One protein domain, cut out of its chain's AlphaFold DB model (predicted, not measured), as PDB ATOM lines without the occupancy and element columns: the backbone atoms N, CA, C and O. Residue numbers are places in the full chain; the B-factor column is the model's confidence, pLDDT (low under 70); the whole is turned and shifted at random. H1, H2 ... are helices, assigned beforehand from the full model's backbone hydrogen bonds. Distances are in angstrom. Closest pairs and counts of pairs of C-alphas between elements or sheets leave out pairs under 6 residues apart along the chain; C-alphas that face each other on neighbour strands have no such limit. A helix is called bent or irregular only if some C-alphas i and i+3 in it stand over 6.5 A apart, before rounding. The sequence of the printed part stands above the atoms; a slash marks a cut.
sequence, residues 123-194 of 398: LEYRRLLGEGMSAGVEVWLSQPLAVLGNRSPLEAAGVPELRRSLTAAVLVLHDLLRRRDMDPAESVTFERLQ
ATOM      1  N   LEU A 123     183.877 177.658 188.911       87.75
ATOM      2  CA  LEU A 123     183.432 178.924 189.487       87.75
ATOM      3  C   LEU A 123     184.490 180.024 189.324       87.75
ATOM      4  O   LEU A 123     184.173 181.135 188.889       87.75
ATOM      5  N   GLU A 124     185.742 179.714 189.659       89.69
ATOM      6  CA  GLU A 124     186.855 180.652 189.542       89.69
ATOM      7  C   GLU A 124     187.156 180.975 188.079       89.69
ATOM      8  O   GLU A 124     187.298 182.146 187.723       89.69
ATOM      9  N   TYR A 125     187.153 179.961 187.218       91.00
ATOM     10  CA  TYR A 125     187.378 180.141 185.792       91.00
ATOM     11  C   TYR A 125     186.339 181.069 185.143       91.00
ATOM     12  O   TYR A 125     186.696 182.024 184.455       91.00
ATOM     13  N   ARG A 126     185.042 180.870 185.425       88.75
ATOM     14  CA  ARG A 126     183.978 181.761 184.923       88.75
ATOM     15  C   ARG A 126     184.098 183.185 185.455       88.75
ATOM     16  O   ARG A 126     183.830 184.125 184.710       88.75
ATOM     17  N   ARG A 127     184.527 183.361 186.712       90.56
ATOM     18  CA  ARG A 127     184.819 184.692 187.267       90.56
ATOM     19  C   ARG A 127     185.905 185.389 186.446       90.56
ATOM     20  O   ARG A 127     185.706 186.533 186.048       90.56
ATOM     21  N   LEU A 128     187.012 184.698 186.160       92.19
ATOM     22  CA  LEU A 128     188.109 185.240 185.353       92.19
ATOM     23  C   LEU A 128     187.651 185.601 183.934       92.19
ATOM     24  O   LEU A 128     187.957 186.692 183.459       92.19
ATOM     25  N   LEU A 129     186.859 184.743 183.283       89.88
ATOM     26  CA  LEU A 129     186.270 185.066 181.979       89.88
ATOM     27  C   LEU A 129     185.392 186.328 182.048       89.88
ATOM     28  O   LEU A 129     185.499 187.189 181.179       89.88
ATOM     29  N   GLY A 130     184.581 186.491 183.099       88.25
ATOM     30  CA  GLY A 130     183.777 187.702 183.314       88.25
ATOM     31  C   GLY A 130     184.612 188.981 183.486       88.25
ATOM     32  O   GLY A 130     184.237 190.050 182.992       88.25
ATOM     33  N   GLU A 131     185.776 188.880 184.129       88.94
ATOM     34  CA  GLU A 131     186.742 189.981 184.236       88.94
ATOM     35  C   GLU A 131     187.353 190.323 182.875       88.94
ATOM     36  O   GLU A 131     187.402 191.497 182.502       88.94
ATOM     37  N   GLY A 132     187.733 189.308 182.091       89.69
ATOM     38  CA  GLY A 132     188.197 189.492 180.713       89.69
ATOM     39  C   GLY A 132     187.159 190.142 179.815       89.69
ATOM     40  O   GLY A 132     187.493 191.030 179.039       89.69
ATOM     41  N   MET A 133     185.888 189.774 179.968       87.44
ATOM     42  CA  MET A 133     184.787 190.417 179.249       87.44
ATOM     43  C   MET A 133     184.658 191.894 179.583       87.44
ATOM     44  O   MET A 133     184.490 192.719 178.686       87.44
ATOM     45  N   SER A 134     184.795 192.243 180.859       86.75
ATOM     46  CA  SER A 134     184.784 193.641 181.285       86.75
ATOM     47  C   SER A 134     185.974 194.411 180.697       86.75
ATOM     48  O   SER A 134     185.796 195.524 180.208       86.75
ATOM     49  N   ALA A 135     187.164 193.801 180.660       88.88
ATOM     50  CA  ALA A 135     188.343 194.386 180.022       88.88
ATOM     51  C   ALA A 135     188.187 194.526 178.494       88.88
ATOM     52  O   ALA A 135     188.583 195.545 177.929       88.88
ATOM     53  N   GLY A 136     187.552 193.558 177.827       90.81
ATOM     54  CA  GLY A 136     187.255 193.609 176.392       90.81
ATOM     55  C   GLY A 136     186.379 194.806 176.015       90.81
ATOM     56  O   GLY A 136     186.623 195.456 174.998       90.81
ATOM     57  N   VAL A 137     185.422 195.181 176.877       90.81
ATOM     58  CA  VAL A 137     184.636 196.416 176.700       90.81
ATOM     59  C   VAL A 137     185.537 197.653 176.717       90.81
ATOM     60  O   VAL A 137     185.352 198.533 175.879       90.81
ATOM     61  N   GLU A 138     186.525 197.733 177.611       91.12
ATOM     62  CA  GLU A 138     187.465 198.867 177.659       91.12
ATOM     63  C   GLU A 138     188.286 198.988 176.375       91.12
ATOM     64  O   GLU A 138     188.423 200.077 175.812       91.12
ATOM     65  N   VAL A 139     188.794 197.859 175.881       92.31
ATOM     66  CA  VAL A 139     189.558 197.817 174.633       92.31
ATOM     67  C   VAL A 139     188.674 198.257 173.467       92.31
ATOM     68  O   VAL A 139     189.057 199.162 172.723       92.31
ATOM     69  N   TRP A 140     187.456 197.716 173.358       93.88
ATOM     70  CA  TRP A 140     186.503 198.101 172.316       93.88
ATOM     71  C   TRP A 140     186.157 199.597 172.351       93.88
ATOM     72  O   TRP A 140     186.107 200.246 171.307       93.88
ATOM     73  N   LEU A 141     185.974 200.178 173.544       93.81
ATOM     74  CA  LEU A 141     185.675 201.605 173.718       93.81
ATOM     75  C   LEU A 141     186.773 202.524 173.157       93.81
ATOM     76  O   LEU A 141     186.477 203.659 172.771       93.81
ATOM     77  N   SER A 142     188.012 202.033 173.098       94.00
ATOM     78  CA  SER A 142     189.174 202.733 172.542       94.00
ATOM     79  C   SER A 142     189.478 202.386 171.078       94.00
ATOM     80  O   SER A 142     190.275 203.071 170.438       94.00
ATOM     81  N   GLN A 143     188.834 201.358 170.517       91.88
ATOM     82  CA  GLN A 143     189.134 200.860 169.178       91.88
ATOM     83  C   GLN A 143     188.444 201.705 168.090       91.88
ATOM     84  O   GLN A 143     187.230 201.914 168.150       91.88
ATOM     85  N   PRO A 144     189.170 202.161 167.053       93.00
ATOM     86  CA  PRO A 144     188.577 202.853 165.912       93.00
ATOM     87  C   PRO A 144     187.546 201.999 165.166       93.00
ATOM     88  O   PRO A 144     187.825 200.858 164.799       93.00
ATOM     89  N   LEU A 145     186.375 202.571 164.871       92.38
ATOM     90  CA  LEU A 145     185.320 201.902 164.108       92.38
ATOM     91  C   LEU A 145     185.056 202.613 162.778       92.38
ATOM     92  O   LEU A 145     184.816 203.822 162.733       92.38
ATOM     93  N   ALA A 146     185.001 201.843 161.688       91.44
ATOM     94  CA  ALA A 146     184.733 202.371 160.347       91.44
ATOM     95  C   ALA A 146     183.395 203.135 160.270       91.44
ATOM     96  O   ALA A 146     183.323 204.217 159.690       91.44
ATOM     97  N   VAL A 147     182.348 202.629 160.939       90.94
ATOM     98  CA  VAL A 147     181.010 203.257 160.995       90.94
ATOM     99  C   VAL A 147     180.995 204.611 161.723       90.94
ATOM    100  O   VAL A 147     180.067 205.400 161.552       90.94
ATOM    101  N   LEU A 148     182.031 204.898 162.515       93.62
ATOM    102  CA  LEU A 148     182.224 206.160 163.236       93.62
ATOM    103  C   LEU A 148     183.262 207.064 162.548       93.62
ATOM    104  O   LEU A 148     183.756 208.013 163.154       93.62
ATOM    105  N   GLY A 149     183.612 206.774 161.290       92.25
ATOM    106  CA  GLY A 149     184.625 207.522 160.545       92.25
ATOM    107  C   GLY A 149     186.039 207.292 161.078       92.25
ATOM    108  O   GLY A 149     186.811 208.243 161.167       92.25
ATOM    109  N   ASN A 150     186.358 206.049 161.462       93.00
ATOM    110  CA  ASN A 150     187.626 205.644 162.086       93.00
ATOM    111  C   ASN A 150     187.913 206.338 163.426       93.00
ATOM    112  O   ASN A 150     189.066 206.471 163.827       93.00
ATOM    113  N   ARG A 151     186.861 206.769 164.126       94.75
ATOM    114  CA  ARG A 151     186.927 207.218 165.519       94.75
ATOM    115  C   ARG A 151     186.578 206.071 166.452       94.75
ATOM    116  O   ARG A 151     185.807 205.181 166.083       94.75
ATOM    117  N   SER A 152     187.118 206.112 167.658       95.25
ATOM    118  CA  SER A 152     186.699 205.221 168.737       95.25
ATOM    119  C   SER A 152     185.307 205.598 169.271       95.25
ATOM    120  O   SER A 152     184.879 206.752 169.125       95.25
ATOM    121  N   PRO A 153     184.579 204.665 169.913       95.94
ATOM    122  CA  PRO A 153     183.338 204.972 170.621       95.94
ATOM    123  C   PRO A 153     183.457 206.158 171.589       95.94
ATOM    124  O   PRO A 153     182.578 207.022 171.598       95.94
ATOM    125  N   LEU A 154     184.556 206.242 172.348       95.75
ATOM    126  CA  LEU A 154     184.812 207.345 173.282       95.75
ATOM    127  C   LEU A 154     184.968 208.696 172.573       95.75
ATOM    128  O   LEU A 154     184.391 209.692 173.007       95.75
ATOM    129  N   GLU A 155     185.695 208.744 171.458       95.19
ATOM    130  CA  GLU A 155     185.841 209.973 170.669       95.19
ATOM    131  C   GLU A 155     184.527 210.381 169.995       95.19
ATOM    132  O   GLU A 155     184.214 211.569 169.895       95.19
ATOM    133  N   ALA A 156     183.746 209.406 169.525       95.25
ATOM    134  CA  ALA A 156     182.468 209.646 168.869       95.25
ATOM    135  C   ALA A 156     181.377 210.122 169.842       95.25
ATOM    136  O   ALA A 156     180.458 210.819 169.411       95.25
ATOM    137  N   ALA A 157     181.478 209.799 171.137       93.88
ATOM    138  CA  ALA A 157     180.520 210.242 172.154       93.88
ATOM    139  C   ALA A 157     180.422 211.776 172.240       93.88
ATOM    140  O   ALA A 157     179.337 212.324 172.442       93.88
ATOM    141  N   GLY A 158     181.537 212.474 172.001       90.69
ATOM    142  CA  GLY A 158     181.600 213.936 171.960       90.69
ATOM    143  C   GLY A 158     181.057 214.576 170.675       90.69
ATOM    144  O   GLY A 158     180.996 215.802 170.600       90.69
ATOM    145  N   VAL A 159     180.671 213.786 169.666       94.25
ATOM    146  CA  VAL A 159     180.274 214.266 168.332       94.25
ATOM    147  C   VAL A 159     178.770 214.030 168.116       94.25
ATOM    148  O   VAL A 159     178.355 212.896 167.855       94.25
ATOM    149  N   PRO A 160     177.917 215.071 168.207       92.56
ATOM    150  CA  PRO A 160     176.463 214.925 168.104       92.56
ATOM    151  C   PRO A 160     175.990 214.243 166.815       92.56
ATOM    152  O   PRO A 160     175.023 213.480 166.840       92.56
ATOM    153  N   GLU A 161     176.684 214.481 165.702       94.81
ATOM    154  CA  GLU A 161     176.379 213.924 164.384       94.81
ATOM    155  C   GLU A 161     176.550 212.398 164.351       94.81
ATOM    156  O   GLU A 161     175.819 211.704 163.645       94.81
ATOM    157  N   LEU A 162     177.477 211.862 165.153       94.88
ATOM    158  CA  LEU A 162     177.764 210.430 165.227       94.88
ATOM    159  C   LEU A 162     176.892 209.694 166.244       94.88
ATOM    160  O   LEU A 162     176.921 208.465 166.278       94.88
ATOM    161  N   ARG A 163     176.066 210.398 167.029       94.12
ATOM    162  CA  ARG A 163     175.270 209.801 168.114       94.12
ATOM    163  C   ARG A 163     174.434 208.606 167.656       94.12
ATOM    164  O   ARG A 163     174.411 207.585 168.336       94.12
ATOM    165  N   ARG A 164     173.769 208.704 166.499       93.81
ATOM    166  CA  ARG A 164     172.947 207.603 165.961       93.81
ATOM    167  C   ARG A 164     173.803 206.387 165.602       93.81
ATOM    168  O   ARG A 164     173.438 205.270 165.959       93.81
ATOM    169  N   SER A 165     174.924 206.609 164.920       95.56
ATOM    170  CA  SER A 165     175.861 205.548 164.538       95.56
ATOM    171  C   SER A 165     176.506 204.900 165.762       95.56
ATOM    172  O   SER A 165     176.634 203.682 165.805       95.56
ATOM    173  N   LEU A 166     176.832 205.692 166.786       95.88
ATOM    174  CA  LEU A 166     177.376 205.213 168.053       95.88
ATOM    175  C   LEU A 166     176.366 204.345 168.809       95.88
ATOM    176  O   LEU A 166     176.701 203.233 169.204       95.88
ATOM    177  N   THR A 167     175.112 204.792 168.942       94.56
ATOM    178  CA  THR A 167     174.048 203.960 169.528       94.56
ATOM    179  C   THR A 167     173.889 202.646 168.765       94.56
ATOM    180  O   THR A 167     173.802 201.592 169.386       94.56
ATOM    181  N   ALA A 168     173.882 202.680 167.428       93.06
ATOM    182  CA  ALA A 168     173.783 201.465 166.626       93.06
ATOM    183  C   ALA A 168     174.980 200.521 166.851       93.06
ATOM    184  O   ALA A 168     174.770 199.326 167.029       93.06
ATOM    185  N   ALA A 169     176.207 201.048 166.912       93.75
ATOM    186  CA  ALA A 169     177.410 200.259 167.166       93.75
ATOM    187  C   ALA A 169     177.367 199.553 168.531       93.75
ATOM    188  O   ALA A 169     177.673 198.365 168.607       93.75
ATOM    189  N   VAL A 170     176.918 200.248 169.584       93.81
ATOM    190  CA  VAL A 170     176.734 199.648 170.917       93.81
ATOM    191  C   VAL A 170     175.691 198.529 170.867       93.81
ATOM    192  O   VAL A 170     175.937 197.440 171.372       93.81
ATOM    193  N   LEU A 171     174.540 198.757 170.227       91.88
ATOM    194  CA  LEU A 171     173.483 197.743 170.143       91.88
ATOM    195  C   LEU A 171     173.919 196.493 169.374       91.88
ATOM    196  O   LEU A 171     173.578 195.387 169.784       91.88
ATOM    197  N   VAL A 172     174.662 196.671 168.279       92.00
ATOM    198  CA  VAL A 172     175.206 195.558 167.490       92.00
ATOM    199  C   VAL A 172     176.230 194.775 168.304       92.00
ATOM    200  O   VAL A 172     176.126 193.554 168.352       92.00
ATOM    201  N   LEU A 173     177.159 195.453 168.989       92.50
ATOM    202  CA  LEU A 173     178.117 194.787 169.871       92.50
ATOM    203  C   LEU A 173     177.388 193.930 170.911       92.50
ATOM    204  O   LEU A 173     177.639 192.737 171.012       92.50
ATOM    205  N   HIS A 174     176.455 194.527 171.653       91.25
ATOM    206  CA  HIS A 174     175.717 193.827 172.703       91.25
ATOM    207  C   HIS A 174     174.872 192.666 172.160       91.25
ATOM    208  O   HIS A 174     174.732 191.653 172.836       91.25
ATOM    209  N   ASP A 175     174.324 192.765 170.944       89.56
ATOM    210  CA  ASP A 175     173.636 191.636 170.299       89.56
ATOM    211  C   ASP A 175     174.589 190.489 169.958       89.56
ATOM    212  O   ASP A 175     174.268 189.332 170.215       89.56
ATOM    213  N   LEU A 176     175.768 190.804 169.418       89.31
ATOM    214  CA  LEU A 176     176.781 189.807 169.081       89.31
ATOM    215  C   LEU A 176     177.343 189.115 170.327       89.31
ATOM    216  O   LEU A 176     177.481 187.895 170.326       89.31
ATOM    217  N   LEU A 177     177.610 189.872 171.394       89.06
ATOM    218  CA  LEU A 177     178.070 189.323 172.671       89.06
ATOM    219  C   LEU A 177     177.026 188.367 173.264       89.06
ATOM    220  O   LEU A 177     177.367 187.242 173.624       89.06
ATOM    221  N   ARG A 178     175.738 188.740 173.251       87.81
ATOM    222  CA  ARG A 178     174.662 187.869 173.756       87.81
ATOM    223  C   ARG A 178     174.573 186.535 173.019       87.81
ATOM    224  O   ARG A 178     174.298 185.523 173.649       87.81
ATOM    225  N   ARG A 179     174.837 186.507 171.707       83.44
ATOM    226  CA  ARG A 179     174.873 185.255 170.922       83.44
ATOM    227  C   ARG A 179     176.006 184.313 171.331       83.44
ATOM    228  O   ARG A 179     175.972 183.149 170.953       83.44
ATOM    229  N   ARG A 180     177.000 184.814 172.065       80.62
ATOM    230  CA  ARG A 180     178.114 184.041 172.622       80.62
ATOM    231  C   ARG A 180     177.970 183.808 174.125       80.62
ATOM    232  O   ARG A 180     178.969 183.592 174.801       80.62
ATOM    233  N   ASP A 181     176.748 183.918 174.648       78.88
ATOM    234  CA  ASP A 181     176.448 183.825 176.080       78.88
ATOM    235  C   ASP A 181     177.209 184.859 176.934       78.88
ATOM    236  O   ASP A 181     177.448 184.665 178.126       78.88
ATOM    237  N   MET A 182     177.567 186.000 176.332       80.88
ATOM    238  CA  MET A 182     178.193 187.134 177.006       80.88
ATOM    239  C   MET A 182     177.166 188.266 177.150       80.88
ATOM    240  O   MET A 182     176.721 188.845 176.162       80.88
ATOM    241  N   ASP A 183     176.794 188.629 178.377       79.31
ATOM    242  CA  ASP A 183     175.796 189.683 178.630       79.31
ATOM    243  C   ASP A 183     176.377 190.811 179.502       79.31
ATOM    244  O   ASP A 183     175.998 190.944 180.670       79.31
ATOM    245  N   PRO A 184     177.310 191.651 179.006       77.88
ATOM    246  CA  PRO A 184     177.704 192.851 179.741       77.88
ATOM    247  C   PRO A 184     176.504 193.792 179.923       77.88
ATOM    248  O   PRO A 184     175.555 193.795 179.141       77.88
ATOM    249  N   ALA A 185     176.513 194.606 180.979       80.38
ATOM    250  CA  ALA A 185     175.421 195.540 181.244       80.38
ATOM    251  C   ALA A 185     175.360 196.649 180.179       80.38
ATOM    252  O   ALA A 185     176.155 197.586 180.204       80.38
ATOM    253  N   GLU A 186     174.381 196.569 179.268       85.62
ATOM    254  CA  GLU A 186     174.147 197.581 178.223       85.62
ATOM    255  C   GLU A 186     174.013 198.991 178.811       85.62
ATOM    256  O   GLU A 186     174.586 199.944 178.282       85.62
ATOM    257  N   SER A 187     173.334 199.120 179.955       84.88
ATOM    258  CA  SER A 187     173.190 200.387 180.677       84.88
ATOM    259  C   SER A 187     174.533 201.024 181.035       84.88
ATOM    260  O   SER A 187     174.686 202.231 180.872       84.88
ATOM    261  N   VAL A 188     175.521 200.224 181.447       86.31
ATOM    262  CA  VAL A 188     176.860 200.705 181.818       86.31
ATOM    263  C   VAL A 188     177.601 201.233 180.591       86.31
ATOM    264  O   VAL A 188     178.237 202.285 180.656       86.31
ATOM    265  N   THR A 189     177.491 200.556 179.443       89.81
ATOM    266  CA  THR A 189     178.086 201.045 178.188       89.81
ATOM    267  C   THR A 189     177.424 202.345 177.724       89.81
ATOM    268  O   THR A 189     178.117 203.270 177.301       89.81
ATOM    269  N   PHE A 190     176.095 202.446 177.831       92.44
ATOM    270  CA  PHE A 190     175.352 203.661 177.491       92.44
ATOM    271  C   PHE A 190     175.735 204.841 178.389       92.44
ATOM    272  O   PHE A 190     175.999 205.927 177.876       92.44
ATOM    273  N   GLU A 191     175.807 204.623 179.703       91.81
ATOM    274  CA  GLU A 191     176.201 205.641 180.679       91.81
ATOM    275  C   GLU A 191     177.613 206.164 180.397       91.81
ATOM    276  O   GLU A 191     177.820 207.373 180.287       91.81
ATOM    277  N   ARG A 192     178.572 205.258 180.173       91.38
ATOM    278  CA  ARG A 192     179.963 205.609 179.850       91.38
ATOM    279  C   ARG A 192     180.102 206.448 178.586       91.38
ATOM    280  O   ARG A 192     180.922 207.358 178.542       91.38
ATOM    281  N   LEU A 193     179.297 206.154 177.571       94.12
ATOM    282  CA  LEU A 193     179.281 206.886 176.304       94.12
ATOM    283  C   LEU A 193     178.341 208.101 176.319       94.12
ATOM    284  O   LEU A 193     178.128 208.713 175.274       94.12
ATOM    285  N   GLN A 194     177.765 208.445 177.478       92.56
ATOM    286  CA  GLN A 194     176.818 209.553 177.645       92.56
ATOM    287  C   GLN A 194     175.642 209.480 176.654       92.56
ATOM    288  O   GLN A 194     175.115 210.494 176.182       92.56
TER     289      GLN A 194
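Overview. This is residues 123 to 194 of the 398 residues of an uncharacterized protein of Planctomyces bekefii (UniProt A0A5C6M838). Two long helices, H1 and H3, run lengthwise in opposite directions near each other, joined at one end of the model by a loop and the short helix H2. After H3 the chain folds back into the small helix H4, which packs loosely on H3, while residues 123 to 128 of H1 stick out at the other end. The 72 printed residues hold four named helices, in the order H1, H2, H3, H4, and no named strand; the class is all helix. The whole is compact, with a radius of gyration of the C-alphas of 12.8 A, and its C-alphas span 44 by 21 by 19 A, a rod in outline whose length includes the free part of H1.

Arrangement. H1, residues 123 to 142, touches H2, residues 153 to 157, with residues 140 to 142 alone; their closest C-alphas are those of Leu 141 and Pro 153, 5.1 A apart. H2 also touches H3, residues 160 to 178, which meets it with residues 162 to 166 alone; the closest C-alphas are those of Ala 156 and Leu 162, 6.0 A apart. H1 and H3 are near each other, with 5 pairs of C-alphas within 10 A. H3 and H4, residues 186 to 192, form a helical hairpin and only just touch, with 3 pairs of C-alphas within 8 A. H3 touches H4 with residues 170 to 174 alone, and the closest C-alphas of the two helices are those of His 174 and Glu 186, 6.9 A apart. H3 and H4 run opposite ways at a steep tilt of 37 degrees, only just past shallow. H4 is only just apart from H1, at 8.2 A, and from H2, at 8.3 A. In H1, H2 and H4 every O i to N i+4 pair is within hydrogen-bond range; in H3 13 of 15 are.

Along the chain. H1 begins at C-alpha 123, at (183.432, 178.924, 189.487), and measures 29.8 A from first to last C-alpha. H2 measures 6.2 A. H3 begins at C-alpha 160, at (176.463, 214.925, 168.104), and measures 27.7 A; it is irregular, with C-alphas 161 and 164 7.4 A apart. H4 measures 10.0 A and ends at C-alpha 192, at (179.963, 205.609, 179.850).

Size, cuts and confidence. The two C-alphas farthest apart are those of Leu 123 and Glu 161, 43.6 A. The printed part has no cut. The link from H2 to H3 is tight, those from H1 to H2 and from H3 to H4 are short, and no link is long. The mean pLDDT of the printed part is 90.6, and no printed residue is under 70.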